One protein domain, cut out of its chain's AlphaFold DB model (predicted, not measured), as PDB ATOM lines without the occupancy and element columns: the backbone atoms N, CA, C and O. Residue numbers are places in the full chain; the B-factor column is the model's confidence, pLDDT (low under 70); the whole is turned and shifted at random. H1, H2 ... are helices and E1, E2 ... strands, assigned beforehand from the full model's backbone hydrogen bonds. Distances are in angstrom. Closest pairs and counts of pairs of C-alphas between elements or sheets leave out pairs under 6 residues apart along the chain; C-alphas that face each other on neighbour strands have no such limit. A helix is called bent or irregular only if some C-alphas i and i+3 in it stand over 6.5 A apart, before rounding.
ATOM      1  N   GLY A 105      21.435 -27.601  -4.542       90.56
ATOM      2  CA  GLY A 105      21.241 -26.256  -4.019       90.56
ATOM      3  C   GLY A 105      22.520 -25.621  -3.512       90.56
ATOM      4  O   GLY A 105      23.521 -26.296  -3.289       90.56
ATOM      5  N   MET A 106      22.467 -24.304  -3.318       94.19
ATOM      6  CA  MET A 106      23.542 -23.560  -2.663       94.19
ATOM      7  C   MET A 106      23.613 -23.890  -1.170       94.19
ATOM      8  O   MET A 106      24.703 -23.893  -0.610       94.19
ATOM      9  N   GLN A 107      22.462 -24.164  -0.547       96.00
ATOM     10  CA  GLN A 107      22.367 -24.764   0.781       96.00
ATOM     11  C   GLN A 107      21.372 -25.929   0.759       96.00
ATOM     12  O   GLN A 107      20.358 -25.877   0.060       96.00
ATOM     13  N   ILE A 108      21.655 -26.954   1.550       95.88
ATOM     14  CA  ILE A 108      20.814 -28.109   1.832       95.88
ATOM     15  C   ILE A 108      20.876 -28.314   3.344       95.88
ATOM     16  O   ILE A 108      21.975 -28.416   3.892       95.88
ATOM     17  N   ASP A 109      19.728 -28.341   4.018       95.94
ATOM     18  CA  ASP A 109      19.690 -28.547   5.467       95.94
ATOM     19  C   ASP A 109      19.503 -30.010   5.893       95.94
ATOM     20  O   ASP A 109      19.314 -30.911   5.071       95.94
ATOM     21  N   ARG A 110      19.532 -30.252   7.210       93.94
ATOM     22  CA  ARG A 110      19.368 -31.583   7.821       93.94
ATOM     23  C   ARG A 110      18.038 -32.279   7.513       93.94
ATOM     24  O   ARG A 110      17.943 -33.494   7.664       93.94
ATOM     25  N   TYR A 111      17.019 -31.529   7.101       93.00
ATOM     26  CA  TYR A 111      15.718 -32.056   6.687       93.00
ATOM     27  C   TYR A 111      15.622 -32.195   5.163       93.00
ATOM     28  O   TYR A 111      14.591 -32.604   4.630       93.00
ATOM     29  N   GLY A 112      16.702 -31.894   4.441       92.50
ATOM     30  CA  GLY A 112      16.754 -31.924   2.989       92.50
ATOM     31  C   GLY A 112      16.019 -30.759   2.333       92.50
ATOM     32  O   GLY A 112      15.666 -30.870   1.160       92.50
ATOM     33  N   ASN A 113      15.746 -29.667   3.057       94.38
ATOM     34  CA  ASN A 113      15.264 -28.444   2.418       94.38
ATOM     35  C   ASN A 113      16.397 -27.805   1.628       94.38
ATOM     36  O   ASN A 113      17.557 -27.855   2.036       94.38
ATOM     37  N   VAL A 114      16.046 -27.180   0.511       94.75
ATOM     38  CA  VAL A 114      17.010 -26.686  -0.472       94.75
ATOM     39  C   VAL A 114      16.867 -25.181  -0.648       94.75
ATOM     40  O   VAL A 114      15.756 -24.657  -0.784       94.75
ATOM     41  N   ASN A 115      18.004 -24.491  -0.717       95.38
ATOM     42  CA  ASN A 115      18.099 -23.071  -1.031       95.38
ATOM     43  C   ASN A 115      18.900 -22.821  -2.313       95.38
ATOM     44  O   ASN A 115      20.092 -23.128  -2.390       95.38
ATOM     45  N   MET A 116      18.257 -22.195  -3.294       93.69
ATOM     46  CA  MET A 116      18.860 -21.684  -4.526       93.69
ATOM     47  C   MET A 116      18.566 -20.197  -4.766       93.69
ATOM     48  O   MET A 116      18.877 -19.663  -5.833       93.69
ATOM     49  N   THR A 117      17.987 -19.494  -3.792       94.69
ATOM     50  CA  THR A 117      17.504 -18.121  -3.983       94.69
ATOM     51  C   THR A 117      18.376 -17.089  -3.287       94.69
ATOM     52  O   THR A 117      18.883 -16.186  -3.952       94.69
ATOM     53  N   VAL A 118      18.522 -17.157  -1.967       96.62
ATOM     54  CA  VAL A 118      19.137 -16.089  -1.167       96.62
ATOM     55  C   VAL A 118      19.881 -16.687   0.016       96.62
ATOM     56  O   VAL A 118      19.293 -17.441   0.777       96.62
ATOM     57  N   ILE A 119      21.147 -16.308   0.194       96.81
ATOM     58  CA  ILE A 119      21.909 -16.562   1.428       96.81
ATOM     59  C   ILE A 119      22.019 -15.247   2.205       96.81
ATOM     60  O   ILE A 119      22.391 -14.213   1.634       96.81
ATOM     61  N   GLY A 120      21.757 -15.304   3.508       95.50
ATOM     62  CA  GLY A 120      21.636 -14.149   4.394       95.50
ATOM     63  C   GLY A 120      20.239 -13.518   4.390       95.50
ATOM     64  O   GLY A 120      19.245 -14.167   4.077       95.50
ATOM     65  N   ASP A 121      20.171 -12.240   4.768       94.44
ATOM     66  CA  ASP A 121      18.913 -11.498   4.876       94.44
ATOM     67  C   ASP A 121      18.196 -11.356   3.523       94.44
ATOM     68  O   ASP A 121      18.819 -11.043   2.510       94.44
ATOM     69  N   TRP A 122      16.873 -11.544   3.501       89.56
ATOM     70  CA  TRP A 122      16.082 -11.482   2.268       89.56
ATOM     71  C   TRP A 122      16.075 -10.090   1.625       89.56
ATOM     72  O   TRP A 122      16.176  -9.976   0.402       89.56
ATOM     73  N   ALA A 123      15.959  -9.030   2.429       94.00
ATOM     74  CA  ALA A 123      15.902  -7.660   1.924       94.00
ATOM     75  C   ALA A 123      17.281  -7.162   1.462       94.00
ATOM     76  O   ALA A 123      17.372  -6.305   0.580       94.00
ATOM     77  N   ARG A 124      18.361  -7.690   2.050       94.88
ATOM     78  CA  ARG A 124      19.755  -7.358   1.724       94.88
ATOM     79  C   ARG A 124      20.596  -8.640   1.601       94.88
ATOM     80  O   ARG A 124      21.419  -8.917   2.479       94.88
ATOM     81  N   PRO A 125      20.416  -9.411   0.509       95.75
ATOM     82  CA  PRO A 125      21.042 -10.717   0.344       95.75
ATOM     83  C   PRO A 125      22.563 -10.602   0.300       95.75
ATOM     84  O   PRO A 125      23.116  -9.793  -0.444       95.75
ATOM     85  N   LYS A 126      23.255 -11.465   1.052       96.88
ATOM     86  CA  LYS A 126      24.715 -11.596   0.956       96.88
ATOM     87  C   LYS A 126      25.114 -12.284  -0.348       96.88
ATOM     88  O   LYS A 126      26.109 -11.911  -0.961       96.88
ATOM     89  N   VAL A 127      24.347 -13.296  -0.755       96.62
ATOM     90  CA  VAL A 127      24.477 -13.963  -2.056       96.62
ATOM     91  C   VAL A 127      23.093 -14.097  -2.673       96.62
ATOM     92  O   VAL A 127      22.171 -14.600  -2.027       96.62
ATOM     93  N   ARG A 128      22.962 -13.676  -3.935       95.50
ATOM     94  CA  ARG A 128      21.774 -13.915  -4.755       95.50
ATOM     95  C   ARG A 128      22.028 -15.115  -5.663       95.50
ATOM     96  O   ARG A 128      22.910 -15.069  -6.513       95.50
ATOM     97  N   GLY A 129      21.269 -16.182  -5.446       93.31
ATOM     98  CA  GLY A 129      21.334 -17.398  -6.245       93.31
ATOM     99  C   GLY A 129      20.563 -17.306  -7.564       93.31
ATOM    100  O   GLY A 129      19.878 -16.311  -7.818       93.31
ATOM    101  N   PRO A 130      20.644 -18.361  -8.392       88.94
ATOM    102  CA  PRO A 130      20.018 -18.411  -9.714       88.94
ATOM    103  C   PRO A 130      18.480 -18.437  -9.679       88.94
ATOM    104  O   PRO A 130      17.853 -18.127 -10.688       88.94
ATOM    105  N   GLY A 131      17.858 -18.768  -8.540       89.19
ATOM    106  CA  GLY A 131      16.401 -18.797  -8.378       89.19
ATOM    107  C   GLY A 131      15.838 -20.190  -8.091       89.19
ATOM    108  O   GLY A 131      16.577 -21.164  -7.987       89.19
ATOM    109  N   THR A 132      14.514 -20.272  -7.918       86.31
ATOM    110  CA  THR A 132      13.813 -21.514  -7.546       86.31
ATOM    111  C   THR A 132      13.632 -22.466  -8.726       86.31
ATOM    112  O   THR A 132      13.730 -23.670  -8.545       86.31
ATOM    113  N   VAL A 133      13.359 -21.950  -9.930       84.19
ATOM    114  CA  VAL A 133      12.986 -22.760 -11.108       84.19
ATOM    115  C   VAL A 133      11.917 -23.802 -10.702       84.19
ATOM    116  O   VAL A 133      10.937 -23.423 -10.062       84.19
ATOM    117  N   GLY A 134      12.117 -25.094 -10.980       82.12
ATOM    118  CA  GLY A 134      11.182 -26.176 -10.645       82.12
ATOM    119  C   GLY A 134      11.208 -26.642  -9.182       82.12
ATOM    120  O   GLY A 134      10.468 -27.549  -8.813       82.12
ATOM    121  N   LEU A 135      12.026 -26.041  -8.304       87.00
ATOM    122  CA  LEU A 135      12.110 -26.466  -6.897       87.00
ATOM    123  C   LEU A 135      10.800 -26.297  -6.122       87.00
ATOM    124  O   LEU A 135      10.574 -26.998  -5.136       87.00
ATOM    125  N   ILE A 136       9.925 -25.405  -6.586       85.38
ATOM    126  CA  ILE A 136       8.600 -25.187  -6.000       85.38
ATOM    127  C   ILE A 136       7.711 -26.439  -6.088       85.38
ATOM    128  O   ILE A 136       6.857 -26.638  -5.229       85.38
ATOM    129  N   PHE A 137       7.954 -27.318  -7.066       84.00
ATOM    130  CA  PHE A 137       7.178 -28.541  -7.286       84.00
ATOM    131  C   PHE A 137       7.687 -29.737  -6.470       84.00
ATOM    132  O   PHE A 137       7.013 -30.765  -6.383       84.00
ATOM    133  N   LEU A 138       8.839 -29.600  -5.795       81.00
ATOM    134  CA  LEU A 138       9.438 -30.682  -5.006       81.00
ATOM    135  C   LEU A 138       8.506 -31.267  -3.955       81.00
ATOM    136  O   LEU A 138       8.647 -32.436  -3.607       81.00
ATOM    137  N   GLY A 139       7.579 -30.467  -3.432       72.44
ATOM    138  CA  GLY A 139       6.621 -30.896  -2.421       72.44
ATOM    139  C   GLY A 139       5.714 -32.048  -2.848       72.44
ATOM    140  O   GLY A 139       5.261 -32.808  -1.992       72.44
ATOM    141  N   GLY A 140       5.464 -32.206  -4.148       71.25
ATOM    142  CA  GLY A 140       4.560 -33.244  -4.629       71.25
ATOM    143  C   GLY A 140       5.231 -34.424  -5.330       71.25
ATOM    144  O   GLY A 140       4.543 -35.420  -5.576       71.25
ATOM    145  N   PHE A 141       6.525 -34.342  -5.675       76.44
ATOM    146  CA  PHE A 141       7.212 -35.453  -6.339       76.44
ATOM    147  C   PHE A 141       7.244 -36.675  -5.430       76.44
ATOM    148  O   PHE A 141       7.415 -36.562  -4.216       76.44
ATOM    149  N   ARG A 142       7.104 -37.864  -6.026       74.88
ATOM    150  CA  ARG A 142       7.129 -39.122  -5.269       74.88
ATOM    151  C   ARG A 142       8.506 -39.384  -4.659       74.88
ATOM    152  O   ARG A 142       8.597 -39.954  -3.576       74.88
ATOM    153  N   ARG A 143       9.581 -38.985  -5.339       82.50
ATOM    154  CA  ARG A 143      10.946 -39.109  -4.831       82.50
ATOM    155  C   ARG A 143      11.795 -37.914  -5.226       82.50
ATOM    156  O   ARG A 143      11.880 -37.546  -6.392       82.50
ATOM    157  N   THR A 144      12.495 -37.342  -4.258       86.56
ATOM    158  CA  THR A 144      13.480 -36.290  -4.519       86.56
ATOM    159  C   THR A 144      14.873 -36.821  -4.236       86.56
ATOM    160  O   THR A 144      15.156 -37.266  -3.125       86.56
ATOM    161  N   TYR A 145      15.747 -36.759  -5.235       89.50
ATOM    162  CA  TYR A 145      17.159 -37.078  -5.075       89.50
ATOM    163  C   TYR A 145      17.944 -35.782  -4.916       89.50
ATOM    164  O   TYR A 145      18.083 -35.004  -5.864       89.50
ATOM    165  N   LEU A 146      18.455 -35.555  -3.708       90.38
ATOM    166  CA  LEU A 146      19.374 -34.457  -3.442       90.38
ATOM    167  C   LEU A 146      20.776 -34.872  -3.879       90.38
ATOM    168  O   LEU A 146      21.282 -35.902  -3.439       90.38
ATOM    169  N   TYR A 147      21.407 -34.072  -4.730       88.69
ATOM    170  CA  TYR A 147      22.791 -34.281  -5.134       88.69
ATOM    171  C   TYR A 147      23.570 -32.967  -5.079       88.69
ATOM    172  O   TYR A 147      23.045 -31.882  -5.319       88.69
ATOM    173  N   THR A 148      24.849 -33.076  -4.746       90.56
ATOM    174  CA  THR A 148      25.793 -31.964  -4.785       90.56
ATOM    175  C   THR A 148      27.171 -32.509  -5.116       90.56
ATOM    176  O   THR A 148      27.550 -33.587  -4.661       90.56
ATOM    177  N   GLU A 149      27.923 -31.754  -5.904       90.50
ATOM    178  CA  GLU A 149      29.330 -32.035  -6.202       90.50
ATOM    179  C   GLU A 149      30.254 -31.491  -5.100       90.50
ATOM    180  O   GLU A 149      31.425 -31.853  -5.004       90.50
ATOM    181  N   HIS A 150      29.720 -30.630  -4.227       90.00
ATOM    182  CA  HIS A 150      30.470 -29.953  -3.181       90.00
ATOM    183  C   HIS A 150      30.017 -30.412  -1.797       90.00
ATOM    184  O   HIS A 150      29.068 -29.881  -1.216       90.00
ATOM    185  N   HIS A 151      30.760 -31.361  -1.227       92.06
ATOM    186  CA  HIS A 151      30.606 -31.750   0.169       92.06
ATOM    187  C   HIS A 151      31.322 -30.729   1.065       92.06
ATOM    188  O   HIS A 151      32.514 -30.846   1.343       92.06
ATOM    189  N   SER A 152      30.605 -29.692   1.500       95.44
ATOM    190  CA  SER A 152      31.165 -28.656   2.374       95.44
ATOM    191  C   SER A 152      30.135 -28.145   3.382       95.44
ATOM    192  O   SER A 152      28.947 -28.134   3.062       95.44
ATOM    193  N   PRO A 153      30.565 -27.625   4.546       94.62
ATOM    194  CA  PRO A 153      29.661 -27.054   5.550       94.62
ATOM    195  C   PRO A 153      28.974 -25.754   5.098       94.62
ATOM    196  O   PRO A 153      28.112 -25.232   5.793       94.62
ATOM    197  N   LYS A 154      29.369 -25.189   3.947       94.44
ATOM    198  CA  LYS A 154      28.678 -24.043   3.339       94.44
ATOM    199  C   LYS A 154      27.459 -24.472   2.521       94.44
ATOM    200  O   LYS A 154      26.541 -23.677   2.374       94.44
ATOM    201  N   VAL A 155      27.490 -25.697   1.989       95.81
ATOM    202  CA  VAL A 155      26.392 -26.295   1.218       95.81
ATOM    203  C   VAL A 155      25.517 -27.140   2.130       95.81
ATOM    204  O   VAL A 155      24.311 -26.970   2.132       95.81
ATOM    205  N   LEU A 156      26.104 -28.016   2.941       96.56
ATOM    206  CA  LEU A 156      25.383 -28.823   3.922       96.56
ATOM    207  C   LEU A 156      25.345 -28.057   5.248       96.56
ATOM    208  O   LEU A 156      26.342 -28.015   5.968       96.56
ATOM    209  N   VAL A 157      24.218 -27.408   5.524       96.88
ATOM    210  CA  VAL A 157      24.033 -26.495   6.663       96.88
ATOM    211  C   VAL A 157      23.063 -27.085   7.683       96.88
ATOM    212  O   VAL A 157      22.316 -28.010   7.388       96.88
ATOM    213  N   GLU A 158      23.028 -26.533   8.894       95.94
ATOM    214  CA  GLU A 158      22.041 -26.965   9.894       95.94
ATOM    215  C   GLU A 158      20.613 -26.553   9.498       95.94
ATOM    216  O   GLU A 158      19.670 -27.328   9.644       95.94
ATOM    217  N   LYS A 159      20.461 -25.335   8.967       96.50
ATOM    218  CA  LYS A 159      19.198 -24.761   8.496       96.50
ATOM    219  C   LYS A 159      19.472 -23.844   7.310       96.50
ATOM    220  O   LYS A 159      20.435 -23.081   7.342       96.50
ATOM    221  N   VAL A 160      18.639 -23.924   6.276       96.88
ATOM    222  CA  VAL A 160      18.729 -23.015   5.127       96.88
ATOM    223  C   VAL A 160      18.230 -21.612   5.479       96.88
ATOM    224  O   VAL A 160      17.290 -21.462   6.259       96.88
ATOM    225  N   ASP A 161      18.813 -20.587   4.855       96.56
ATOM    226  CA  ASP A 161      18.368 -19.195   5.044       96.56
ATOM    227  C   ASP A 161      16.999 -18.937   4.393       96.56
ATOM    228  O   ASP A 161      16.193 -18.153   4.892       96.56
ATOM    229  N   PHE A 162      16.715 -19.631   3.285       95.31
ATOM    230  CA  PHE A 162      15.442 -19.577   2.577       95.31
ATOM    231  C   PHE A 162      15.078 -20.954   2.011       95.31
ATOM    232  O   PHE A 162      15.890 -21.601   1.347       95.31
ATOM    233  N   VAL A 163      13.835 -21.392   2.220       94.12
ATOM    234  CA  VAL A 163      13.331 -22.653   1.661       94.12
ATOM    235  C   VAL A 163      12.817 -22.399   0.245       94.12
ATOM    236  O   VAL A 163      11.678 -21.993   0.043       94.12
ATOM    237  N   SER A 164      13.676 -22.627  -0.747       93.25
ATOM    238  CA  SER A 164      13.292 -22.567  -2.168       93.25
ATOM    239  C   SER A 164      12.723 -23.877  -2.703       93.25
ATOM    240  O   SER A 164      12.005 -23.873  -3.698       93.25
ATOM    241  N   GLY A 165      13.060 -24.985  -2.046       92.12
ATOM    242  CA  GLY A 165      12.599 -26.324  -2.362       92.12
ATOM    243  C   GLY A 165      12.339 -27.090  -1.076       92.12
ATOM    244  O   GLY A 165      13.216 -27.171  -0.211       92.12
ATOM    245  N   ALA A 166      11.128 -27.619  -0.933       90.56
ATOM    246  CA  ALA A 166      10.720 -28.295   0.288       90.56
ATOM    247  C   ALA A 166      11.322 -29.703   0.372       90.56
ATOM    248  O   ALA A 166      11.048 -30.555  -0.477       90.56
ATOM    249  N   GLY A 167      12.090 -29.949   1.433       91.12
ATOM    250  CA  GLY A 167      12.444 -31.282   1.908       91.12
ATOM    251  C   GLY A 167      11.397 -31.769   2.904       91.12
ATOM    252  O   GLY A 167      10.196 -31.695   2.647       91.12
ATOM    253  N   TRP A 168      11.826 -32.215   4.080       89.88
ATOM    254  CA  TRP A 168      10.924 -32.558   5.184       89.88
ATOM    255  C   TRP A 168      10.455 -31.350   6.007       89.88
ATOM    256  O   TRP A 168       9.814 -31.544   7.036       89.88
ATOM    257  N   LEU A 169      10.739 -30.122   5.554       90.38
ATOM    258  CA  LEU A 169      10.454 -28.880   6.275       90.38
ATOM    259  C   LEU A 169      11.132 -28.912   7.654       90.38
ATOM    260  O   LEU A 169      12.348 -29.056   7.715       90.38
ATOM    261  N   GLY A 170      10.394 -28.795   8.747       88.94
ATOM    262  CA  GLY A 170      10.862 -28.926  10.126       88.94
ATOM    263  C   GLY A 170      10.933 -30.367  10.646       88.94
ATOM    264  O   GLY A 170      11.324 -30.570  11.794       88.94
ATOM    265  N   GLY A 171      10.586 -31.369   9.829       86.62
ATOM    266  CA  GLY A 171      10.598 -32.790  10.187       86.62
ATOM    267  C   GLY A 171       9.221 -33.349  10.570       86.62
ATOM    268  O   GLY A 171       8.187 -32.704  10.409       86.62
ATOM    269  N   GLY A 172       9.196 -34.594  11.059       84.94
ATOM    270  CA  GLY A 172       7.954 -35.268  11.456       84.94
ATOM    271  C   GLY A 172       6.949 -35.401  10.304       84.94
ATOM    272  O   GLY A 172       7.280 -35.935   9.247       84.94
ATOM    273  N   ASP A 173       5.726 -34.923  10.531       84.69
ATOM    274  CA  ASP A 173       4.601 -34.927   9.587       84.69
ATOM    275  C   ASP A 173       4.365 -33.555   8.919       84.69
ATOM    276  O   ASP A 173       3.357 -33.347   8.237       84.69
ATOM    277  N   GLU A 174       5.281 -32.599   9.100       87.50
ATOM    278  CA  GLU A 174       5.074 -31.215   8.665       87.50
ATOM    279  C   GLU A 174       4.948 -31.112   7.135       87.50
ATOM    280  O   GLU A 174       4.067 -30.425   6.620       87.50
ATOM    281  N   ARG A 175       5.735 -31.903   6.391       87.12
ATOM    282  CA  ARG A 175       5.622 -32.011   4.926       87.12
ATOM    283  C   ARG A 175       4.238 -32.495   4.476       87.12
ATOM    284  O   ARG A 175       3.679 -31.949   3.525       87.12
ATOM    285  N   SER A 176       3.672 -33.495   5.153       83.12
ATOM    286  CA  SER A 176       2.341 -34.014   4.813       83.12
ATOM    287  C   SER A 176       1.218 -33.030   5.129       83.12
ATOM    288  O   SER A 176       0.217 -33.016   4.419       83.12
ATOM    289  N   LYS A 177       1.401 -32.168   6.138       85.06
ATOM    290  CA  LYS A 177       0.449 -31.101   6.483       85.06
ATOM    291  C   LYS A 177       0.421 -29.972   5.452       85.06
ATOM    292  O   LYS A 177      -0.621 -29.352   5.274       85.06
ATOM    293  N   VAL A 178       1.553 -29.693   4.801       85.50
ATOM    294  CA  VAL A 178       1.672 -28.605   3.815       85.50
ATOM    295  C   VAL A 178       1.264 -29.042   2.407       85.50
ATOM    296  O   VAL A 178       0.633 -28.262   1.701       85.50
ATOM    297  N   PHE A 179       1.620 -30.260   1.985       81.44
ATOM    298  CA  PHE A 179       1.381 -30.714   0.609       81.44
ATOM    299  C   PHE A 179       0.180 -31.654   0.493       81.44
ATOM    300  O   PHE A 179      -0.882 -31.260   0.022       81.44
ATOM    301  N   ARG A 180       0.356 -32.919   0.881       73.81
ATOM    302  CA  ARG A 180      -0.698 -33.936   0.893       73.81
ATOM    303  C   ARG A 180      -0.321 -35.066   1.836       73.81
ATOM    304  O   ARG A 180       0.862 -35.325   2.058       73.81
ATOM    305  N   GLU A 181      -1.319 -35.785   2.328       70.06
ATOM    306  CA  GLU A 181      -1.095 -37.001   3.102       70.06
ATOM    307  C   GLU A 181      -0.292 -38.027   2.275       70.06
ATOM    308  O   GLU A 181      -0.534 -38.222   1.078       70.06
ATOM    309  N   GLY A 182       0.733 -38.623   2.891       65.19
ATOM    310  CA  GLY A 182       1.655 -39.536   2.208       65.19
ATOM    311  C   GLY A 182       2.595 -38.870   1.192       65.19
ATOM    312  O   GLY A 182       3.074 -39.551   0.283       65.19
ATOM    313  N   SER A 183       2.844 -37.557   1.291       67.81
ATOM    314  CA  SER A 183       3.918 -36.909   0.533       67.81
ATOM    315  C   SER A 183       5.287 -37.390   1.028       67.81
ATOM    316  O   SER A 183       5.749 -37.051   2.119       67.81
ATOM    317  N   ASP A 184       5.959 -38.188   0.204       69.88
ATOM    318  CA  ASP A 184       7.345 -38.571   0.448       69.88
ATOM    319  C   ASP A 184       8.276 -37.378   0.187       69.88
ATOM    320  O   ASP A 184       8.001 -36.506  -0.641       69.88
ATOM    321  N   GLY A 185       9.360 -37.299   0.955       72.56
ATOM    322  CA  GLY A 185      10.410 -36.290   0.821       72.56
ATOM    323  C   GLY A 185      11.709 -36.870   0.262       72.56
ATOM    324  O   GLY A 185      11.722 -37.975  -0.291       72.56
ATOM    325  N   PRO A 186      12.825 -36.138   0.407       74.94
ATOM    326  CA  PRO A 186      14.115 -36.612  -0.059       74.94
ATOM    327  C   PRO A 186      14.493 -37.974   0.534       74.94
ATOM    328  O   PRO A 186      14.310 -38.230   1.732       74.94
ATOM    329  N   SER A 187      15.006 -38.863  -0.319       63.88
ATOM    330  CA  SER A 187      15.444 -40.199   0.086       63.88
ATOM    331  C   SER A 187      16.652 -40.109   1.032       63.88
ATOM    332  O   SER A 187      17.557 -39.304   0.836       63.88
ATOM    333  N   GLY A 188      16.661 -40.917   2.099       53.72
ATOM    334  CA  GLY A 188      17.753 -40.954   3.088       53.72
ATOM    335  C   GLY A 188      17.658 -39.935   4.234       53.72
ATOM    336  O   GLY A 188      18.266 -40.161   5.274       53.72
TER     337      GLY A 188
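AT A GLANCE: This is residues 105 to 188 of the 207 residues of an uncharacterized protein of Phytohabitans suffuscus (UniProt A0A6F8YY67). Little regular structure is seen here: a compact body wound mainly from loops, with the turn at Arg 124 at one end of its length and the loop after H2, at Gly 182, at the other. Of 84 printed residues, 16 are in named elements, H1, E1 and H2 in chain order, class mixed. The radius of gyration of the C-alphas is 12.4 A; the spans are 36 by 27 by 21 A.

IN THESE COORDINATES: Residues 105 to 132 have no named element; residues 107 to 108 pair antiparallel with 114 to 115, and 118 to 119 with 127 to 128. H1, residues 133 to 139, begins at C-alpha (12.986, -22.760, -11.108) and spans 13.5 A; it is irregular, C-alphas 133 and 136 being 7.2 A apart. E1, residues 143 to 146, spans 9.7 A. H2, residues 174 to 178, spans 6.5 A and ends at C-alpha (1.672, -28.605, 3.815).

HOW THE PARTS SIT: The closest C-alphas of H1 and E1, Leu 138 and Thr 144, are 6.9 A apart. H1 and H2 are close but not clearly touching; their closest C-alphas, Gly 139 and Arg 175, are 7.5 A apart. E1 and H2 are apart, and E1 pairs with no named strand. In H2 the O i to N i+4 pair is within hydrogen-bond range; in H1 0 of 3 are, beside 2 of 4 O i to N i+3 pairs.

THE WHOLE: The C-alphas farthest apart, Arg 124 and Gly 182, are 36.9 A apart. The printed part has no cut. The link from H1 to E1 is tight, that from E1 to H2 long, with 27 residues. Mean pLDDT of the printed part is 88.0; residues 182 to 184 and 187 to 188 are under 70.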